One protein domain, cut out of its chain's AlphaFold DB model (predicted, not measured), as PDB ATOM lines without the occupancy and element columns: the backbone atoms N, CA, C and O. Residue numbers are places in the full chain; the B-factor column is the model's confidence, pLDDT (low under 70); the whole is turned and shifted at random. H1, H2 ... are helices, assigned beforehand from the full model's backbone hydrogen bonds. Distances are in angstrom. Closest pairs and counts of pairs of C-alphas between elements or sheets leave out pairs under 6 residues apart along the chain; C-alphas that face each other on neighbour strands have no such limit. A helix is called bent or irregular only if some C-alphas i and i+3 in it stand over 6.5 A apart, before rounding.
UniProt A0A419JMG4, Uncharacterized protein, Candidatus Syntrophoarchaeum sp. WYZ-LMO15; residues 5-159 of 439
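Overview. This is residues 5 to 159 of the 439 residues of an uncharacterized protein of Candidatus Syntrophoarchaeum sp. WYZ-LMO15 (UniProt A0A419JMG4). Two helical hairpins, H1 with H2 and H4 with H5, are bridged by a bent helix H3 in the middle, whose arm H3b packs on H1 and H4 and whose arm H3a crosses H5. H6 runs side by side with H2. The printed part has 155 residues with six named helices, H1 to H6 in chain order, and no named strand: all helix. It is compact, with a radius of gyration of the C-alphas of 16.6 A, and elongated, spanning 54 by 34 by 29 A.

Along the chain. H1, residues 5 to 20, begins at C-alpha 5 (87.437, 173.707, 142.393) and is 22.9 A long. H2, residues 23 to 41, measures 28.7 A. H3, residues 50 to 72, is one helix by its hydrogen bonds but bent: C-alphas 60 and 63 are 7.1 A apart. Its arms are H3a, residues 50 to 60, and H3b, residues 63 to 72. H4, residues 83 to 105, measures 32.9 A; H5, residues 113 to 134, 31.9 A. H6, residues 137 to 150, ends at C-alpha 150 (67.548, 159.809, 131.539).

Arrangement. H3 is the hub, touching four helices; its arms stand at a steep tilt of 45 degrees. H3b touches H1, closest C-alphas Val 10 and Ala 67, 6.0 A, and H4, Ala 65 and Leu 90, 5.2 A. H3a touches H5 about perpendicular, 79 degrees, Ala 54 and Ala 128, 4.5 A. It only just touches H6, with 3 pairs of C-alphas within 8 A, closest Trp 55 and Leu 144, 7.0 A. H1 and H2 form a hairpin at 26 degrees, a shallow tilt, closest C-alphas Arg 18 and Arg 26, 4.6 A; H4 and H5 form another at 22 degrees, Thr 105 and Tyr 115, 5.5 A. H2 touches H6 the same way, Ile 35 and Glu 145, 6.1 A. Every O i to N i+4 pair is within hydrogen-bond range in H3a, H3b, H4, H5 and H6; in H1 11 of 12 are, in H2 13 of 15.

Size, cuts and confidence. The C-alphas farthest apart, Arg 20 and Asn 111, are 54.4 A apart. The printed part has no cut, and no link is long. Low confidence, under 70, covers residues 5 to 6 and 70 to 80.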
ATOM      1  N   GLU A   5      86.271 174.120 141.582       60.97
ATOM      2  CA  GLU A   5      87.437 173.707 142.393       60.97
ATOM      3  C   GLU A   5      87.282 172.310 143.003       60.97
ATOM      4  O   GLU A   5      88.058 171.420 142.654       60.97
ATOM      5  N   GLY A   6      86.233 172.061 143.797       66.44
ATOM      6  CA  GLY A   6      86.011 170.737 144.404       66.44
ATOM      7  C   GLY A   6      85.847 169.618 143.365       66.44
ATOM      8  O   GLY A   6      86.342 168.509 143.542       66.44
ATOM      9  N   PHE A   7      85.245 169.926 142.213       74.25
ATOM     10  CA  PHE A   7      85.103 168.976 141.107       74.25
ATOM     11  C   PHE A   7      86.451 168.620 140.455       74.25
ATOM     12  O   PHE A   7      86.694 167.470 140.077       74.25
ATOM     13  N   LYS A   8      87.351 169.605 140.308       77.19
ATOM     14  CA  LYS A   8      88.704 169.395 139.766       77.19
ATOM     15  C   LYS A   8      89.573 168.595 140.733       77.19
ATOM     16  O   LYS A   8      90.337 167.744 140.268       77.19
ATOM     17  N   GLU A   9      89.456 168.853 142.033       76.44
ATOM     18  CA  GLU A   9      90.188 168.145 143.089       76.44
ATOM     19  C   GLU A   9      89.768 166.676 143.167       76.44
ATOM     20  O   GLU A   9      90.600 165.807 142.898       76.44
ATOM     21  N   VAL A  10      88.465 166.400 143.297       79.50
ATOM     22  CA  VAL A  10      87.927 165.029 143.326       79.50
ATOM     23  C   VAL A  10      88.350 164.236 142.084       79.50
ATOM     24  O   VAL A  10      88.880 163.126 142.182       79.50
ATOM     25  N   ARG A  11      88.230 164.817 140.880       82.81
ATOM     26  CA  ARG A  11      88.689 164.163 139.638       82.81
ATOM     27  C   ARG A  11      90.192 163.903 139.626       82.81
ATOM     28  O   ARG A  11      90.643 162.895 139.073       82.81
ATOM     29  N   ARG A  12      90.996 164.814 140.175       81.88
ATOM     30  CA  ARG A  12      92.446 164.625 140.297       81.88
ATOM     31  C   ARG A  12      92.749 163.476 141.257       81.88
ATOM     32  O   ARG A  12      93.570 162.629 140.896       81.88
ATOM     33  N   GLY A  13      92.075 163.417 142.403       79.56
ATOM     34  CA  GLY A  13      92.157 162.324 143.372       79.56
ATOM     35  C   GLY A  13      91.823 160.969 142.746       79.56
ATOM     36  O   GLY A  13      92.650 160.055 142.783       79.56
ATOM     37  N   LEU A  14      90.688 160.867 142.047       82.25
ATOM     38  CA  LEU A  14      90.252 159.645 141.356       82.25
ATOM     39  C   LEU A  14      91.248 159.183 140.280       82.25
ATOM     40  O   LEU A  14      91.586 158.003 140.197       82.25
ATOM     41  N   ARG A  15      91.814 160.107 139.488       85.44
ATOM     42  CA  ARG A  15      92.864 159.766 138.504       85.44
ATOM     43  C   ARG A  15      94.149 159.258 139.161       85.44
ATOM     44  O   ARG A  15      94.871 158.476 138.537       85.44
ATOM     45  N   ILE A  16      94.474 159.726 140.367       81.94
ATOM     46  CA  ILE A  16      95.625 159.240 141.140       81.94
ATOM     47  C   ILE A  16      95.330 157.844 141.694       81.94
ATOM     48  O   ILE A  16      96.186 156.969 141.541       81.94
ATOM     49  N   LEU A  17      94.136 157.630 142.265       79.31
ATOM     50  CA  LEU A  17      93.663 156.324 142.736       79.31
ATOM     51  C   LEU A  17      93.755 155.300 141.601       79.31
ATOM     52  O   LEU A  17      94.522 154.350 141.712       79.31
ATOM     53  N   ARG A  18      93.145 155.585 140.444       83.12
ATOM     54  CA  ARG A  18      93.171 154.723 139.250       83.12
ATOM     55  C   ARG A  18      94.570 154.226 138.852       83.12
ATOM     56  O   ARG A  18      94.732 153.088 138.413       83.12
ATOM     57  N   LYS A  19      95.593 155.081 138.991       81.19
ATOM     58  CA  LYS A  19      96.992 154.775 138.629       81.19
ATOM     59  C   LYS A  19      97.739 153.937 139.672       81.19
ATOM     60  O   LYS A  19      98.749 153.333 139.326       81.19
ATOM     61  N   ARG A  20      97.317 153.962 140.940       70.94
ATOM     62  CA  ARG A  20      98.056 153.392 142.088       70.94
ATOM     63  C   ARG A  20      97.307 152.262 142.808       70.94
ATOM     64  O   ARG A  20      97.829 151.723 143.779       70.94
ATOM     65  N   ALA A  21      96.113 151.955 142.321       70.25
ATOM     66  CA  ALA A  21      95.126 151.037 142.862       70.25
ATOM     67  C   ALA A  21      95.325 149.569 142.450       70.25
ATOM     68  O   ALA A  21      95.918 149.279 141.403       70.25
ATOM     69  N   ASP A  22      94.751 148.667 143.251       79.81
ATOM     70  CA  ASP A  22      94.419 147.299 142.837       79.81
ATOM     71  C   ASP A  22      93.262 147.270 141.810       79.81
ATOM     72  O   ASP A  22      92.771 148.314 141.374       79.81
ATOM     73  N   ALA A  23      92.869 146.078 141.348       79.81
ATOM     74  CA  ALA A  23      91.863 145.934 140.291       79.81
ATOM     75  C   ALA A  23      90.490 146.516 140.682       79.81
ATOM     76  O   ALA A  23      89.916 147.257 139.886       79.81
ATOM     77  N   GLY A  24      90.014 146.261 141.907       75.75
ATOM     78  CA  GLY A  24      88.705 146.741 142.368       75.75
ATOM     79  C   GLY A  24      88.682 148.253 142.596       75.75
ATOM     80  O   GLY A  24      87.754 148.945 142.189       75.75
ATOM     81  N   GLN A  25      89.758 148.809 143.148       78.31
ATOM     82  CA  GLN A  25      89.910 150.259 143.295       78.31
ATOM     83  C   GLN A  25      90.013 150.993 141.947       78.31
ATOM     84  O   GLN A  25      89.608 152.153 141.828       78.31
ATOM     85  N   ARG A  26      90.582 150.344 140.923       84.06
ATOM     86  CA  ARG A  26      90.650 150.901 139.568       84.06
ATOM     87  C   ARG A  26      89.266 150.967 138.937       84.06
ATOM     88  O   ARG A  26      88.906 152.018 138.419       84.06
ATOM     89  N   GLU A  27      88.511 149.880 139.036       84.81
ATOM     90  CA  GLU A  27      87.134 149.791 138.553       84.81
ATOM     91  C   GLU A  27      86.233 150.834 139.222       84.81
ATOM     92  O   GLU A  27      85.568 151.610 138.537       84.81
ATOM     93  N   PHE A  28      86.312 150.955 140.550       85.19
ATOM     94  CA  PHE A  28      85.635 152.012 141.300       85.19
ATOM     95  C   PHE A  28      85.973 153.416 140.769       85.19
ATOM     96  O   PHE A  28      85.081 154.222 140.495       85.19
ATOM     97  N   ALA A  29      87.267 153.711 140.595       86.12
ATOM     98  CA  ALA A  29      87.711 155.012 140.113       86.12
ATOM     99  C   ALA A  29      87.222 155.307 138.687       86.12
ATOM    100  O   ALA A  29      86.906 156.458 138.385       86.12
ATOM    101  N   ASP A  30      87.154 154.297 137.817       88.56
ATOM    102  CA  ASP A  30      86.636 154.449 136.457       88.56
ATOM    103  C   ASP A  30      85.122 154.720 136.450       88.56
ATOM    104  O   ASP A  30      84.701 155.673 135.789       88.56
ATOM    105  N   ARG A  31      84.321 154.002 137.257       89.00
ATOM    106  CA  ARG A  31      82.874 154.276 137.418       89.00
ATOM    107  C   ARG A  31      82.613 155.696 137.925       89.00
ATOM    108  O   ARG A  31      81.850 156.450 137.326       89.00
ATOM    109  N   MET A  32      83.313 156.111 138.981       87.50
ATOM    110  CA  MET A  32      83.167 157.456 139.550       87.50
ATOM    111  C   MET A  32      83.576 158.563 138.575       87.50
ATOM    112  O   MET A  32      82.944 159.619 138.534       87.50
ATOM    113  N   LEU A  33      84.619 158.342 137.766       88.00
ATOM    114  CA  LEU A  33      85.014 159.298 136.732       88.00
ATOM    115  C   LEU A  33      83.947 159.424 135.640       88.00
ATOM    116  O   LEU A  33      83.714 160.543 135.187       88.00
ATOM    117  N   ALA A  34      83.300 158.324 135.243       90.38
ATOM    118  CA  ALA A  34      82.202 158.350 134.278       90.38
ATOM    119  C   ALA A  34      80.998 159.145 134.812       90.38
ATOM    120  O   ALA A  34      80.520 160.056 134.136       90.38
ATOM    121  N   ILE A  35      80.592 158.895 136.061       90.94
ATOM    122  CA  ILE A  35      79.530 159.661 136.734       90.94
ATOM    123  C   ILE A  35      79.884 161.148 136.814       90.94
ATOM    124  O   ILE A  35      79.062 162.002 136.482       90.94
ATOM    125  N   CYS A  36      81.131 161.479 137.162       87.06
ATOM    126  CA  CYS A  36      81.604 162.862 137.138       87.06
ATOM    127  C   CYS A  36      81.496 163.510 135.743       87.06
ATOM    128  O   CYS A  36      81.333 164.720 135.654       87.06
ATOM    129  N   GLU A  37      81.616 162.784 134.631       87.81
ATOM    130  CA  GLU A  37      81.372 163.417 133.325       87.81
ATOM    131  C   GLU A  37      79.884 163.682 133.103       87.81
ATOM    132  O   GLU A  37      79.529 164.801 132.736       87.81
ATOM    133  N   LEU A  38      79.020 162.706 133.397       90.25
ATOM    134  CA  LEU A  38      77.570 162.844 133.223       90.25
ATOM    135  C   LEU A  38      77.005 164.020 134.032       90.25
ATOM    136  O   LEU A  38      76.249 164.837 133.510       90.25
ATOM    137  N   MET A  39      77.459 164.196 135.275       87.44
ATOM    138  CA  MET A  39      77.035 165.305 136.138       87.44
ATOM    139  C   MET A  39      77.339 166.705 135.576       87.44
ATOM    140  O   MET A  39      76.716 167.682 135.995       87.44
ATOM    141  N   ARG A  40      78.304 166.854 134.655       81.56
ATOM    142  CA  ARG A  40      78.633 168.171 134.077       81.56
ATOM    143  C   ARG A  40      77.513 168.707 133.199       81.56
ATOM    144  O   ARG A  40      77.282 169.919 133.183       81.56
ATOM    145  N   GLU A  41      76.874 167.806 132.469       79.62
ATOM    146  CA  GLU A  41      75.838 168.099 131.481       79.62
ATOM    147  C   GLU A  41      74.433 167.814 132.025       79.62
ATOM    148  O   GLU A  41      73.452 168.279 131.448       79.62
ATOM    149  N   PHE A  42      74.351 167.138 133.176       83.62
ATOM    150  CA  PHE A  42      73.108 166.783 133.840       83.62
ATOM    151  C   PHE A  42      72.206 167.991 134.119       83.62
ATOM    152  O   PHE A  42      72.623 169.012 134.689       83.62
ATOM    153  N   ARG A  43      70.939 167.832 133.737       78.94
ATOM    154  CA  ARG A  43      69.829 168.718 134.070       78.94
ATOM    155  C   ARG A  43      68.681 167.839 134.574       78.94
ATOM    156  O   ARG A  43      68.089 167.152 133.743       78.94
ATOM    157  N   PRO A  44      68.393 167.822 135.886       78.44
ATOM    158  CA  PRO A  44      67.288 167.029 136.405       78.44
ATOM    159  C   PRO A  44      65.960 167.544 135.847       78.44
ATOM    160  O   PRO A  44      65.777 168.753 135.671       78.44
ATOM    161  N   VAL A  45      65.042 166.618 135.587       80.75
ATOM    162  CA  VAL A  45      63.629 166.924 135.362       80.75
ATOM    163  C   VAL A  45      62.915 166.713 136.692       80.75
ATOM    164  O   VAL A  45      62.817 165.584 137.168       80.75
ATOM    165  N   ASP A  46      62.431 167.794 137.305       77.44
ATOM    166  CA  ASP A  46      61.631 167.688 138.528       77.44
ATOM    167  C   ASP A  46      60.245 167.145 138.177       77.44
ATOM    168  O   ASP A  46      59.370 167.866 137.697       77.44
ATOM    169  N   LEU A  47      60.067 165.842 138.391       80.81
ATOM    170  CA  LEU A  47      58.767 165.193 138.278       80.81
ATOM    171  C   LEU A  47      57.915 165.378 139.534       80.81
ATOM    172  O   LEU A  47      56.747 165.021 139.494       80.81
ATOM    173  N   GLY A  48      58.460 165.912 140.632       78.19
ATOM    174  CA  GLY A  48      57.731 166.100 141.884       78.19
ATOM    175  C   GLY A  48      57.489 164.815 142.673       78.19
ATOM    176  O   GLY A  48      56.529 164.768 143.429       78.19
ATOM    177  N   THR A  49      58.302 163.765 142.488       86.25
ATOM    178  CA  THR A  49      58.214 162.511 143.270       86.25
ATOM    179  C   THR A  49      59.351 162.402 144.279       86.25
ATOM    180  O   THR A  49      60.469 162.853 144.013       86.25
ATOM    181  N   ILE A  50      59.091 161.742 145.414       83.00
ATOM    182  CA  ILE A  50      60.101 161.530 146.464       83.00
ATOM    183  C   ILE A  50      61.283 160.707 145.926       83.00
ATOM    184  O   ILE A  50      62.426 160.977 146.289       83.00
ATOM    185  N   GLU A  51      61.051 159.729 145.039       86.94
ATOM    186  CA  GLU A  51      62.148 158.958 144.437       86.94
ATOM    187  C   GLU A  51      63.044 159.823 143.539       86.94
ATOM    188  O   GLU A  51      64.268 159.761 143.665       86.94
ATOM    189  N   ASN A  52      62.469 160.657 142.666       90.19
ATOM    190  CA  ASN A  52      63.276 161.558 141.837       90.19
ATOM    191  C   ASN A  52      64.062 162.555 142.698       90.19
ATOM    192  O   ASN A  52      65.250 162.755 142.445       90.19
ATOM    193  N   GLY A  53      63.438 163.107 143.744       89.56
ATOM    194  CA  GLY A  53      64.113 163.984 144.703       89.56
ATOM    195  C   GLY A  53      65.253 163.281 145.447       89.56
ATOM    196  O   GLY A  53      66.336 163.840 145.608       89.56
ATOM    197  N   ALA A  54      65.082 162.010 145.819       92.19
ATOM    198  CA  ALA A  54      66.137 161.221 146.451       92.19
ATOM    199  C   ALA A  54      67.368 161.055 145.542       92.19
ATOM    200  O   ALA A  54      68.500 161.246 145.994       92.19
ATOM    201  N   TRP A  55      67.168 160.740 144.258       94.06
ATOM    202  CA  TRP A  55      68.268 160.629 143.290       94.06
ATOM    203  C   TRP A  55      68.898 161.980 142.958       94.06
ATOM    204  O   TRP A  55      70.122 162.059 142.811       94.06
ATOM    205  N   GLU A  56      68.106 163.055 142.929       92.75
ATOM    206  CA  GLU A  56      68.629 164.414 142.821       92.75
ATOM    207  C   GLU A  56      69.575 164.715 143.991       92.75
ATOM    208  O   GLU A  56      70.714 165.130 143.767       92.75
ATOM    209  N   ILE A  57      69.163 164.421 145.227       93.12
ATOM    210  CA  ILE A  57      69.970 164.615 146.438       93.12
ATOM    211  C   ILE A  57      71.243 163.768 146.412       93.12
ATOM    212  O   ILE A  57      72.326 164.293 146.681       93.12
ATOM    213  N   ILE A  58      71.144 162.483 146.049       93.94
ATOM    214  CA  ILE A  58      72.312 161.601 145.899       93.94
ATOM    215  C   ILE A  58      73.295 162.206 144.892       93.94
ATOM    216  O   ILE A  58      74.484 162.321 145.190       93.94
ATOM    217  N   SER A  59      72.807 162.656 143.731       92.38
ATOM    218  CA  SER A  59      73.645 163.282 142.704       92.38
ATOM    219  C   SER A  59      74.286 164.583 143.205       92.38
ATOM    220  O   SER A  59      75.487 164.796 143.031       92.38
ATOM    221  N   ARG A  60      73.515 165.438 143.888       91.00
ATOM    222  CA  ARG A  60      73.931 166.756 144.379       91.00
ATOM    223  C   ARG A  60      75.020 166.645 145.440       91.00
ATOM    224  O   ARG A  60      75.985 167.411 145.412       91.00
ATOM    225  N   GLU A  61      74.881 165.684 146.351       91.62
ATOM    226  CA  GLU A  61      75.775 165.519 147.498       91.62
ATOM    227  C   GLU A  61      76.945 164.555 147.244       91.62
ATOM    228  O   GLU A  61      77.868 164.505 148.061       91.62
ATOM    229  N   LEU A  62      76.983 163.866 146.095       89.00
ATOM    230  CA  LEU A  62      78.061 162.938 145.731       89.00
ATOM    231  C   LEU A  62      79.445 163.605 145.739       89.00
ATOM    232  O   LEU A  62      80.373 163.133 146.395       89.00
ATOM    233  N   VAL A  63      79.606 164.710 145.006       84.88
ATOM    234  CA  VAL A  63      80.908 165.392 144.881       84.88
ATOM    235  C   VAL A  63      81.368 165.984 146.214       84.88
ATOM    236  O   VAL A  63      82.524 165.765 146.578       84.88
ATOM    237  N   PRO A  64      80.513 166.690 146.980       86.31
ATOM    238  CA  PRO A  64      80.869 167.106 148.328       86.31
ATOM    239  C   PRO A  64      81.278 165.948 149.252       86.31
ATOM    240  O   PRO A  64      82.280 166.071 149.950       86.31
ATOM    241  N   ALA A  65      80.575 164.809 149.219       84.50
ATOM    242  CA  ALA A  65      80.930 163.644 150.032       84.50
ATOM    243  C   ALA A  65      82.308 163.064 149.663       84.50
ATOM    244  O   ALA A  65      83.044 162.607 150.541       84.50
ATOM    245  N   LEU A  66      82.687 163.107 148.381       78.94
ATOM    246  CA  LEU A  66      84.026 162.725 147.919       78.94
ATOM    247  C   LEU A  66      85.100 163.733 148.354       78.94
ATOM    248  O   LEU A  66      86.196 163.330 148.744       78.94
ATOM    249  N   ALA A  67      84.784 165.028 148.324       78.12
ATOM    250  CA  ALA A  67      85.690 166.076 148.789       78.12
ATOM    251  C   ALA A  67      85.957 165.972 150.303       78.12
ATOM    252  O   ALA A  67      87.098 166.133 150.734       78.12
ATOM    253  N   ASP A  68      84.943 165.625 151.104       74.19
ATOM    254  CA  ASP A  68      85.083 165.405 152.551       74.19
ATOM    255  C   ASP A  68      86.054 164.240 152.852       74.19
ATOM    256  O   ASP A  68      86.908 164.339 153.742       74.19
ATOM    257  N   ILE A  69      86.008 163.163 152.051       71.25
ATOM    258  CA  ILE A  69      86.977 162.055 152.128       71.25
ATOM    259  C   ILE A  69      88.387 162.551 151.788       71.25
ATOM    260  O   ILE A  69      89.336 162.229 152.505       71.25
ATOM    261  N   GLU A  70      88.548 163.334 150.717       63.31
ATOM    262  CA  GLU A  70      89.848 163.859 150.271       63.31
ATOM    263  C   GLU A  70      90.478 164.824 151.291       63.31
ATOM    264  O   GLU A  70      91.686 164.777 151.536       63.31
ATOM    265  N   ALA A  71      89.666 165.666 151.934       64.56
ATOM    266  CA  ALA A  71      90.121 166.604 152.955       64.56
ATOM    267  C   ALA A  71      90.500 165.896 154.272       64.56
ATOM    268  O   ALA A  71      91.513 166.238 154.894       64.56
ATOM    269  N   GLY A  72      89.720 164.891 154.691       56.84
ATOM    270  CA  GLY A  72      89.963 164.121 155.917       56.84
ATOM    271  C   GLY A  72      91.107 163.110 155.793       56.84
ATOM    272  O   GLY A  72      91.884 162.907 156.732       56.84
ATOM    273  N   SER A  73      91.273 162.507 154.616       52.00
ATOM    274  CA  SER A  73      92.369 161.592 154.305       52.00
ATOM    275  C   SER A  73      93.419 162.328 153.480       52.00
ATOM    276  O   SER A  73      93.324 162.406 152.264       52.00
ATOM    277  N   ARG A  74      94.465 162.879 154.124       48.88
ATOM    278  CA  ARG A  74      95.640 163.427 153.410       48.88
ATOM    279  C   ARG A  74      95.945 162.519 152.211       48.88
ATOM    280  O   ARG A  74      96.318 161.372 152.441       48.88
ATOM    281  N   ILE A  75      95.820 163.037 150.982       45.00
ATOM    282  CA  ILE A  75      95.938 162.400 149.639       45.00
ATOM    283  C   ILE A  75      97.036 161.309 149.497       45.00
ATOM    284  O   ILE A  75      97.060 160.515 148.559       45.00
ATOM    285  N   LYS A  76      97.971 161.227 150.442       43.38
ATOM    286  CA  LYS A  76      98.988 160.181 150.576       43.38
ATOM    287  C   LYS A  76      98.454 158.815 151.058       43.38
ATOM    288  O   LYS A  76      99.139 157.828 150.807       43.38
ATOM    289  N   ASN A  77      97.263 158.733 151.663       52.47
ATOM    290  CA  ASN A  77      96.689 157.497 152.231       52.47
ATOM    291  C   ASN A  77      95.421 156.995 151.504       52.47
ATOM    292  O   ASN A  77      94.591 156.336 152.110       52.47
ATOM    293  N   ILE A  78      95.308 157.230 150.192       53.72
ATOM    294  CA  ILE A  78      94.223 156.761 149.296       53.72
ATOM    295  C   ILE A  78      94.026 155.214 149.274       53.72
ATOM    296  O   ILE A  78      93.142 154.692 148.599       53.72
ATOM    297  N   LYS A  79      94.822 154.443 150.027       51.44
ATOM    298  CA  LYS A  79      94.686 152.985 150.122       51.44
ATOM    299  C   LYS A  79      93.427 152.631 150.919       51.44
ATOM    300  O   LYS A  79      93.440 152.727 152.141       51.44
ATOM    301  N   GLY A  80      92.383 152.193 150.221       62.66
ATOM    302  CA  GLY A  80      91.171 151.638 150.829       62.66
ATOM    303  C   GLY A  80      89.862 152.305 150.421       62.66
ATOM    304  O   GLY A  80      88.829 151.817 150.846       62.66
ATOM    305  N   ILE A  81      89.874 153.378 149.615       70.06
ATOM    306  CA  ILE A  81      88.623 153.967 149.111       70.06
ATOM    307  C   ILE A  81      87.992 152.983 148.122       70.06
ATOM    308  O   ILE A  81      88.541 152.734 147.047       70.06
ATOM    309  N   ASP A  82      86.858 152.432 148.526       74.12
ATOM    310  CA  ASP A  82      86.032 151.488 147.789       74.12
ATOM    311  C   ASP A  82      84.555 151.877 147.930       74.12
ATOM    312  O   ASP A  82      84.221 152.910 148.523       74.12
ATOM    313  N   ASP A  83      83.675 151.022 147.406       77.94
ATOM    314  CA  ASP A  83      82.234 151.232 147.423       77.94
ATOM    315  C   ASP A  83      81.659 151.504 148.821       77.94
ATOM    316  O   ASP A  83      80.725 152.285 148.983       77.94
ATOM    317  N   ARG A  84      82.239 150.900 149.858       81.44
ATOM    318  CA  ARG A  84      81.737 151.008 151.224       81.44
ATOM    319  C   ARG A  84      82.060 152.366 151.837       81.44
ATOM    320  O   ARG A  84      81.206 152.956 152.495       81.44
ATOM    321  N   ILE A  85      83.287 152.855 151.651       82.88
ATOM    322  CA  ILE A  85      83.738 154.101 152.291       82.88
ATOM    323  C   ILE A  85      82.986 155.316 151.743       82.88
ATOM    324  O   ILE A  85      82.620 156.205 152.513       82.88
ATOM    325  N   TRP A  86      82.742 155.375 150.431       84.94
ATOM    326  CA  TRP A  86      82.047 156.532 149.865       84.94
ATOM    327  C   TRP A  86      80.556 156.534 150.207       84.94
ATOM    328  O   TRP A  86      80.034 157.599 150.535       84.94
ATOM    329  N   VAL A  87      79.894 155.368 150.198       89.12
ATOM    330  CA  VAL A  87      78.490 155.248 150.620       89.12
ATOM    331  C   VAL A  87      78.345 155.718 152.065       89.12
ATOM    332  O   VAL A  87      77.451 156.504 152.366       89.12
ATOM    333  N   GLU A  88      79.265 155.320 152.945       88.94
ATOM    334  CA  GLU A  88      79.272 155.757 154.342       88.94
ATOM    335  C   GLU A  88      79.485 157.275 154.478       88.94
ATOM    336  O   GLU A  88      78.791 157.938 155.250       88.94
ATOM    337  N   SER A  89      80.401 157.867 153.704       88.75
ATOM    338  CA  SER A  89      80.600 159.326 153.690       88.75
ATOM    339  C   SER A  89      79.335 160.068 153.246       88.75
ATOM    340  O   SER A  89      78.902 161.022 153.899       88.75
ATOM    341  N   LEU A  90      78.697 159.594 152.170       91.38
ATOM    342  CA  LEU A  90      77.458 160.172 151.665       91.38
ATOM    343  C   LEU A  90      76.336 160.064 152.706       91.38
ATOM    344  O   LEU A  90      75.687 161.068 152.989       91.38
ATOM    345  N   LYS A  91      76.164 158.904 153.355       93.31
ATOM    346  CA  LYS A  91      75.192 158.720 154.448       93.31
ATOM    347  C   LYS A  91      75.398 159.718 155.581       93.31
ATOM    348  O   LYS A  91      74.458 160.413 155.957       93.31
ATOM    349  N   ASN A  92      76.625 159.845 156.088       91.44
ATOM    350  CA  ASN A  92      76.945 160.789 157.164       91.44
ATOM    351  C   ASN A  92      76.619 162.234 156.767       91.44
ATOM    352  O   ASN A  92      76.119 163.032 157.566       91.44
ATOM    353  N   ARG A  93      76.872 162.587 155.508       93.19
ATOM    354  CA  ARG A  93      76.542 163.904 154.978       93.19
ATOM    355  C   ARG A  93      75.032 164.140 154.904       93.19
ATOM    356  O   ARG A  93      74.567 165.182 155.369       93.19
ATOM    357  N   LEU A  94      74.277 163.177 154.381       95.56
ATOM    358  CA  LEU A  94      72.816 163.229 154.316       95.56
ATOM    359  C   LEU A  94      72.187 163.324 155.713       95.56
ATOM    360  O   LEU A  94      71.324 164.169 155.938       95.56
ATOM    361  N   GLN A  95      72.687 162.560 156.686       95.12
ATOM    362  CA  GLN A  95      72.250 162.644 158.083       95.12
ATOM    363  C   GLN A  95      72.476 164.041 158.679       95.12
ATOM    364  O   GLN A  95      71.591 164.589 159.333       95.12
ATOM    365  N   ASN A  96      73.628 164.663 158.413       94.06
ATOM    366  CA  ASN A  96      73.905 166.028 158.865       94.06
ATOM    367  C   ASN A  96      72.973 167.071 158.228       94.06
ATOM    368  O   ASN A  96      72.603 168.044 158.889       94.06
ATOM    369  N   LEU A  97      72.610 166.903 156.953       95.44
ATOM    370  CA  LEU A  97      71.631 167.768 156.286       95.44
ATOM    371  C   LEU A  97      70.235 167.589 156.887       95.44
ATOM    372  O   LEU A  97      69.586 168.585 157.194       95.44
ATOM    373  N   MET A  98      69.826 166.344 157.138       95.88
ATOM    374  CA  MET A  98      68.555 166.033 157.790       95.88
ATOM    375  C   MET A  98      68.457 166.686 159.173       95.88
ATOM    376  O   MET A  98      67.486 167.383 159.439       95.88
ATOM    377  N   LEU A  99      69.500 166.578 160.008       95.50
ATOM    378  CA  LEU A  99      69.547 167.228 161.326       95.50
ATOM    379  C   LEU A  99      69.400 168.754 161.239       95.50
ATOM    380  O   LEU A  99      68.721 169.366 162.062       95.50
ATOM    381  N   LYS A 100      70.029 169.390 160.243       95.69
ATOM    382  CA  LYS A 100      69.869 170.835 160.008       95.69
ATOM    383  C   LYS A 100      68.445 171.179 159.574       95.69
ATOM    384  O   LYS A 100      67.916 172.189 160.031       95.69
ATOM    385  N   GLY A 101      67.840 170.350 158.725       94.75
ATOM    386  CA  GLY A 101      66.441 170.475 158.325       94.75
ATOM    387  C   GLY A 101      65.491 170.357 159.517       94.75
ATOM    388  O   GLY A 101      64.608 171.195 159.674       94.75
ATOM    389  N   ASP A 102      65.703 169.384 160.404       94.31
ATOM    390  CA  ASP A 102      64.895 169.202 161.618       94.31
ATOM    391  C   ASP A 102      64.991 170.426 162.547       94.31
ATOM    392  O   ASP A 102      63.982 170.917 163.054       94.31
ATOM    393  N   VAL A 103      66.191 170.992 162.722       96.00
ATOM    394  CA  VAL A 103      66.368 172.245 163.479       96.00
ATOM    395  C   VAL A 103      65.629 173.409 162.815       96.00
ATOM    396  O   VAL A 103      65.000 174.205 163.510       96.00
ATOM    397  N   LEU A 104      65.700 173.515 161.485       94.50
ATOM    398  CA  LEU A 104      65.061 174.590 160.731       94.50
ATOM    399  C   LEU A 104      63.531 174.485 160.769       94.50
ATOM    400  O   LEU A 104      62.863 175.483 161.011       94.50
ATOM    401  N   THR A 105      62.967 173.289 160.594       93.75
ATOM    402  CA  THR A 105      61.511 173.073 160.686       93.75
ATOM    403  C   THR A 105      60.967 173.442 162.063       93.75
ATOM    404  O   THR A 105      59.916 174.068 162.130       93.75
ATOM    405  N   GLY A 106      61.709 173.183 163.148       93.19
ATOM    406  CA  GLY A 106      61.340 173.629 164.500       93.19
ATOM    407  C   GLY A 106      61.349 175.152 164.712       93.19
ATOM    408  O   GLY A 106      60.868 175.627 165.739       93.19
ATOM    409  N   GLN A 107      61.900 175.925 163.770       95.12
ATOM    410  CA  GLN A 107      61.918 177.394 163.788       95.12
ATOM    411  C   GLN A 107      60.873 178.016 162.853       95.12
ATOM    412  O   GLN A 107      60.630 179.222 162.925       95.12
ATOM    413  N   LEU A 108      60.275 177.217 161.967       94.44
ATOM    414  CA  LEU A 108      59.284 177.655 160.991       94.44
ATOM    415  C   LEU A 108      57.868 177.388 161.520       94.44
ATOM    416  O   LEU A 108      57.647 176.493 162.331       94.44
ATOM    417  N   GLY A 109      56.895 178.178 161.070       92.44
ATOM    418  CA  GLY A 109      55.490 177.914 161.385       92.44
ATOM    419  C   GLY A 109      54.978 176.718 160.583       92.44
ATOM    420  O   GLY A 109      55.200 176.671 159.379       92.44
ATOM    421  N   GLU A 110      54.250 175.796 161.215       88.62
ATOM    422  CA  GLU A 110      53.779 174.549 160.576       88.62
ATOM    423  C   GLU A 110      52.890 174.764 159.340       88.62
ATOM    424  O   GLU A 110      52.808 173.883 158.496       88.62
ATOM    425  N   ASN A 111      52.266 175.939 159.212       84.94
ATOM    426  CA  ASN A 111      51.433 176.312 158.063       84.94
ATOM    427  C   ASN A 111      52.193 177.137 157.006       84.94
ATOM    428  O   ASN A 111      51.575 177.688 156.094       84.94
ATOM    429  N   SER A 112      53.506 177.333 157.163       86.88
ATOM    430  CA  SER A 112      54.306 178.130 156.229       86.88
ATOM    431  C   SER A 112      54.769 177.286 155.043       86.88
ATOM    432  O   SER A 112      55.073 176.098 155.163       86.88
ATOM    433  N   ARG A 113      54.882 177.922 153.876       85.81
ATOM    434  CA  ARG A 113      55.388 177.271 152.664       85.81
ATOM    435  C   ARG A 113      56.811 176.746 152.866       85.81
ATOM    436  O   ARG A 113      57.138 175.646 152.433       85.81
ATOM    437  N   GLU A 114      57.656 177.524 153.534       90.81
ATOM    438  CA  GLU A 114      59.039 177.164 153.841       90.81
ATOM    439  C   GLU A 114      59.102 175.913 154.719       90.81
ATOM    440  O   GLU A 114      59.933 175.044 154.466       90.81
ATOM    441  N   TYR A 115      58.207 175.787 155.708       92.44
ATOM    442  CA  TYR A 115      58.135 174.599 156.557       92.44
ATOM    443  C   TYR A 115      57.909 173.337 155.719       92.44
ATOM    444  O   TYR A 115      58.654 172.363 155.853       92.44
ATOM    445  N   HIS A 116      56.940 173.369 154.802       89.62
ATOM    446  CA  HIS A 116      56.634 172.209 153.971       89.62
ATOM    447  C   HIS A 116      57.696 171.908 152.904       89.62
ATOM    448  O   HIS A 116      57.965 170.737 152.640       89.62
ATOM    449  N   ILE A 117      58.366 172.928 152.355       88.69
ATOM    450  CA  ILE A 117      59.518 172.730 151.458       88.69
ATOM    451  C   ILE A 117      60.634 171.976 152.190       88.69
ATOM    452  O   ILE A 117      61.143 170.977 151.684       88.69
ATOM    453  N   VAL A 118      60.988 172.407 153.406       92.50
ATOM    454  CA  VAL A 118      62.044 171.744 154.189       92.50
ATOM    455  C   VAL A 118      61.613 170.330 154.593       92.50
ATOM    456  O   VAL A 118      62.422 169.406 154.555       92.50
ATOM    457  N   ARG A 119      60.334 170.122 154.930       93.31
ATOM    458  CA  ARG A 119      59.766 168.790 155.202       93.31
ATOM    459  C   ARG A 119      59.876 167.851 154.002       93.31
ATOM    460  O   ARG A 119      60.250 166.693 154.199       93.31
ATOM    461  N   ARG A 120      59.584 168.337 152.790       91.00
ATOM    462  CA  ARG A 120      59.764 167.574 151.547       91.00
ATOM    463  C   ARG A 120      61.226 167.185 151.365       91.00
ATOM    464  O   ARG A 120      61.509 166.000 151.213       91.00
ATOM    465  N   GLU A 121      62.148 168.136 151.492       91.88
ATOM    466  CA  GLU A 121      63.579 167.846 151.349       91.88
ATOM    467  C   GLU A 121      64.056 166.828 152.404       91.88
ATOM    468  O   GLU A 121      64.783 165.893 152.081       91.88
ATOM    469  N   ILE A 122      63.579 166.906 153.654       94.25
ATOM    470  CA  ILE A 122      63.853 165.883 154.682       94.25
ATOM    471  C   ILE A 122      63.339 164.497 154.259       94.25
ATOM    472  O   ILE A 122      64.030 163.500 154.482       94.25
ATOM    473  N   ALA A 123      62.138 164.395 153.684       93.06
ATOM    474  CA  ALA A 123      61.596 163.114 153.227       93.06
ATOM    475  C   ALA A 123      62.405 162.524 152.061       93.06
ATOM    476  O   ALA A 123      62.711 161.330 152.072       93.06
ATOM    477  N   GLU A 124      62.834 163.359 151.116       93.62
ATOM    478  CA  GLU A 124      63.725 162.962 150.021       93.62
ATOM    479  C   GLU A 124      65.096 162.504 150.556       93.62
ATOM    480  O   GLU A 124      65.605 161.467 150.128       93.62
ATOM    481  N   ILE A 125      65.659 163.180 151.571       95.25
ATOM    482  CA  ILE A 125      66.889 162.740 152.258       95.25
ATOM    483  C   ILE A 125      66.689 161.381 152.950       95.25
ATOM    484  O   ILE A 125      67.570 160.515 152.885       95.25
ATOM    485  N   LYS A 126      65.549 161.169 153.618       94.88
ATOM    486  CA  LYS A 126      65.224 159.884 154.262       94.88
ATOM    487  C   LYS A 126      65.154 158.762 153.235       94.88
ATOM    488  O   LYS A 126      65.736 157.702 153.458       94.88
ATOM    489  N   ARG A 127      64.508 159.010 152.093       93.81
ATOM    490  CA  ARG A 127      64.438 158.048 150.991       93.81
ATOM    491  C   ARG A 127      65.815 157.779 150.387       93.81
ATOM    492  O   ARG A 127      66.163 156.619 150.195       93.81
ATOM    493  N   ALA A 128      66.621 158.817 150.163       95.62
ATOM    494  CA  ALA A 128      67.998 158.672 149.702       95.62
ATOM    495  C   ALA A 128      68.820 157.807 150.666       95.62
ATOM    496  O   ALA A 128      69.511 156.892 150.239       95.62
ATOM    497  N   THR A 129      68.698 158.035 151.974       95.44
ATOM    498  CA  THR A 129      69.404 157.240 152.989       95.44
ATOM    499  C   THR A 129      68.968 155.772 152.960       95.44
ATOM    500  O   THR A 129      69.833 154.900 152.955       95.44
ATOM    501  N   ALA A 130      67.663 155.497 152.842       94.75
ATOM    502  CA  ALA A 130      67.145 154.133 152.704       94.75
ATOM    503  C   ALA A 130      67.695 153.423 151.451       94.75
ATOM    504  O   ALA A 130      68.171 152.295 151.546       94.75
ATOM    505  N   ILE A 131      67.740 154.109 150.301       94.19
ATOM    506  CA  ILE A 131      68.371 153.594 149.071       94.19
ATOM    507  C   ILE A 131      69.835 153.208 149.332       94.19
ATOM    508  O   ILE A 131      70.276 152.127 148.941       94.19
ATOM    509  N   LEU A 132      70.589 154.070 150.024       93.69
ATOM    510  CA  LEU A 132      71.989 153.802 150.367       93.69
ATOM    511  C   LEU A 132      72.157 152.643 151.371       93.69
ATOM    512  O   LEU A 132      73.246 152.073 151.467       93.69
ATOM    513  N   ASP A 133      71.137 152.327 152.171       93.50
ATOM    514  CA  ASP A 133      71.128 151.202 153.117       93.50
ATOM    515  C   ASP A 133      70.779 149.867 152.446       93.50
ATOM    516  O   ASP A 133      71.326 148.831 152.826       93.50
ATOM    517  N   GLU A 134      69.905 149.890 151.442       93.38
ATOM    518  CA  GLU A 134      69.375 148.692 150.781       93.38
ATOM    519  C   GLU A 134      70.232 148.207 149.602       93.38
ATOM    520  O   GLU A 134      70.217 147.019 149.269       93.38
ATOM    521  N   MET A 135      70.987 149.104 148.961       92.62
ATOM    522  CA  MET A 135      71.739 148.816 147.738       92.62
ATOM    523  C   MET A 135      73.253 148.704 147.979       92.62
ATOM    524  O   MET A 135      73.829 149.371 148.838       92.62
ATOM    525  N   SER A 136      73.934 147.884 147.171       91.06
ATOM    526  CA  SER A 136      75.401 147.897 147.113       91.06
ATOM    527  C   SER A 136      75.902 149.190 146.457       91.06
ATOM    528  O   SER A 136      75.207 149.781 145.632       91.06
ATOM    529  N   GLY A 137      77.131 149.618 146.773       87.38
ATOM    530  CA  GLY A 137      77.724 150.809 146.146       87.38
ATOM    531  C   GLY A 137      77.755 150.720 144.620       87.38
ATOM    532  O   GLY A 137      77.385 151.675 143.947       87.38
ATOM    533  N   GLU A 138      78.085 149.553 144.071       87.81
ATOM    534  CA  GLU A 138      77.988 149.280 142.635       87.81
ATOM    535  C   GLU A 138      76.581 149.527 142.072       87.81
ATOM    536  O   GLU A 138      76.440 150.285 141.113       87.81
ATOM    537  N   ALA A 139      75.543 148.962 142.697       92.12
ATOM    538  CA  ALA A 139      74.166 149.126 142.237       92.12
ATOM    539  C   ALA A 139      73.692 150.588 142.337       92.12
ATOM    540  O   ALA A 139      72.930 151.055 141.489       92.12
ATOM    541  N   ILE A 140      74.147 151.331 143.355       93.19
ATOM    542  CA  ILE A 140      73.843 152.763 143.493       93.19
ATOM    543  C   ILE A 140      74.459 153.544 142.333       93.19
ATOM    544  O   ILE A 140      73.788 154.396 141.755       93.19
ATOM    545  N   LEU A 141      75.715 153.261 141.976       90.81
ATOM    546  CA  LEU A 141      76.394 153.942 140.872       90.81
ATOM    547  C   LEU A 141      75.755 153.614 139.523       90.81
ATOM    548  O   LEU A 141      75.566 154.525 138.724       90.81
ATOM    549  N   GLU A 142      75.379 152.355 139.287       92.25
ATOM    550  CA  GLU A 142      74.680 151.942 138.064       92.25
ATOM    551  C   GLU A 142      73.331 152.664 137.919       92.25
ATOM    552  O   GLU A 142      73.028 153.237 136.870       92.25
ATOM    553  N   ARG A 143      72.531 152.711 138.992       93.50
ATOM    554  CA  ARG A 143      71.230 153.390 138.961       93.50
ATOM    555  C   ARG A 143      71.363 154.910 138.876       93.50
ATOM    556  O   ARG A 143      70.601 155.539 138.143       93.50
ATOM    557  N   LEU A 144      72.354 155.493 139.551       93.62
ATOM    558  CA  LEU A 144      72.684 156.912 139.418       93.62
ATOM    559  C   LEU A 144      73.115 157.244 137.985       93.62
ATOM    560  O   LEU A 144      72.711 158.271 137.453       93.62
ATOM    561  N   GLU A 145      73.905 156.384 137.344       93.25
ATOM    562  CA  GLU A 145      74.292 156.553 135.945       93.25
ATOM    563  C   GLU A 145      73.063 156.587 135.025       93.25
ATOM    564  O   GLU A 145      72.979 157.463 134.164       93.25
ATOM    565  N   GLY A 146      72.099 155.682 135.234       92.19
ATOM    566  CA  GLY A 146      70.811 155.689 134.531       92.19
ATOM    567  C   GLY A 146      70.042 156.996 134.738       92.19
ATOM    568  O   GLY A 146      69.732 157.685 133.772       92.19
ATOM    569  N   TYR A 147      69.843 157.406 135.993       93.25
ATOM    570  CA  TYR A 147      69.182 158.672 136.334       93.25
ATOM    571  C   TYR A 147      69.856 159.892 135.685       93.25
ATOM    572  O   TYR A 147      69.181 160.771 135.151       93.25
ATOM    573  N   LEU A 148      71.192 159.946 135.682       92.25
ATOM    574  CA  LEU A 148      71.943 161.052 135.080       92.25
ATOM    575  C   LEU A 148      71.836 161.089 133.548       92.25
ATOM    576  O   LEU A 148      71.983 162.163 132.963       92.25
ATOM    577  N   LYS A 149      71.608 159.942 132.898       90.94
ATOM    578  CA  LYS A 149      71.369 159.859 131.450       90.94
ATOM    579  C   LYS A 149      69.932 160.225 131.093       90.94
ATOM    580  O   LYS A 149      69.726 160.993 130.157       90.94
ATOM    581  N   ASP A 150      68.974 159.700 131.848       90.25
ATOM    582  CA  ASP A 150      67.548 159.809 131.539       90.25
ATOM    583  C   ASP A 150      66.929 161.112 132.069       90.25
ATOM    584  O   ASP A 150      65.869 161.539 131.617       90.25
ATOM    585  N   GLY A 151      67.585 161.773 133.027       89.56
ATOM    586  CA  GLY A 151      67.113 163.018 133.638       89.56
ATOM    587  C   GLY A 151      66.083 162.818 134.751       89.56
ATOM    588  O   GLY A 151      65.835 163.752 135.515       89.56
ATOM    589  N   CYS A 152      65.489 161.627 134.843       89.94
ATOM    590  CA  CYS A 152      64.459 161.270 135.808       89.94
ATOM    591  C   CYS A 152      64.370 159.750 136.014       89.94
ATOM    592  O   CYS A 152      64.868 158.964 135.209       89.94
ATOM    593  N   ILE A 153      63.703 159.342 137.090       88.81
ATOM    594  CA  ILE A 153      63.183 157.988 137.266       88.81
ATOM    595  C   ILE A 153      61.719 157.967 136.797       88.81
ATOM    596  O   ILE A 153      60.931 158.787 137.284       88.81
ATOM    597  N   PRO A 154      61.329 157.050 135.893       85.62
ATOM    598  CA  PRO A 154      59.943 156.906 135.463       85.62
ATOM    599  C   PRO A 154      58.995 156.619 136.630       85.62
ATOM    600  O   PRO A 154      59.277 155.789 137.493       85.62
ATOM    601  N   VAL A 155      57.840 157.282 136.626       84.06
ATOM    602  CA  VAL A 155      56.814 157.122 137.660       84.06
ATOM    603  C   VAL A 155      55.895 155.958 137.285       84.06
ATOM    604  O   VAL A 155      55.123 156.058 136.333       84.06
ATOM    605  N   ASN A 156      55.989 154.845 138.018       83.69
ATOM    606  CA  ASN A 156      55.205 153.633 137.738       83.69
ATOM    607  C   ASN A 156      53.759 153.724 138.249       83.69
ATOM    608  O   ASN A 156      52.839 153.279 137.567       83.69
ATOM    609  N   ASP A 157      53.570 154.298 139.438       89.88
ATOM    610  CA  ASP A 157      52.261 154.533 140.055       89.88
ATOM    611  C   ASP A 157      52.139 156.021 140.430       89.88
ATOM    612  O   ASP A 157      52.456 156.405 141.559       89.88
ATOM    613  N   PRO A 158      51.749 156.883 139.469       88.12
ATOM    614  CA  PRO A 158      51.701 158.327 139.681       88.12
ATOM    615  C   PRO A 158      50.796 158.740 140.831       88.12
ATOM    616  O   PRO A 158      51.149 159.630 141.596       88.12
ATOM    617  N   GLU A 159      49.648 158.081 140.978       92.75
ATOM    618  CA  GLU A 159      48.711 158.422 142.039       92.75
ATOM    619  C   GLU A 159      49.333 158.206 143.414       92.75
ATOM    620  O   GLU A 159      49.290 159.103 144.255       92.75
TER     621      GLU A 159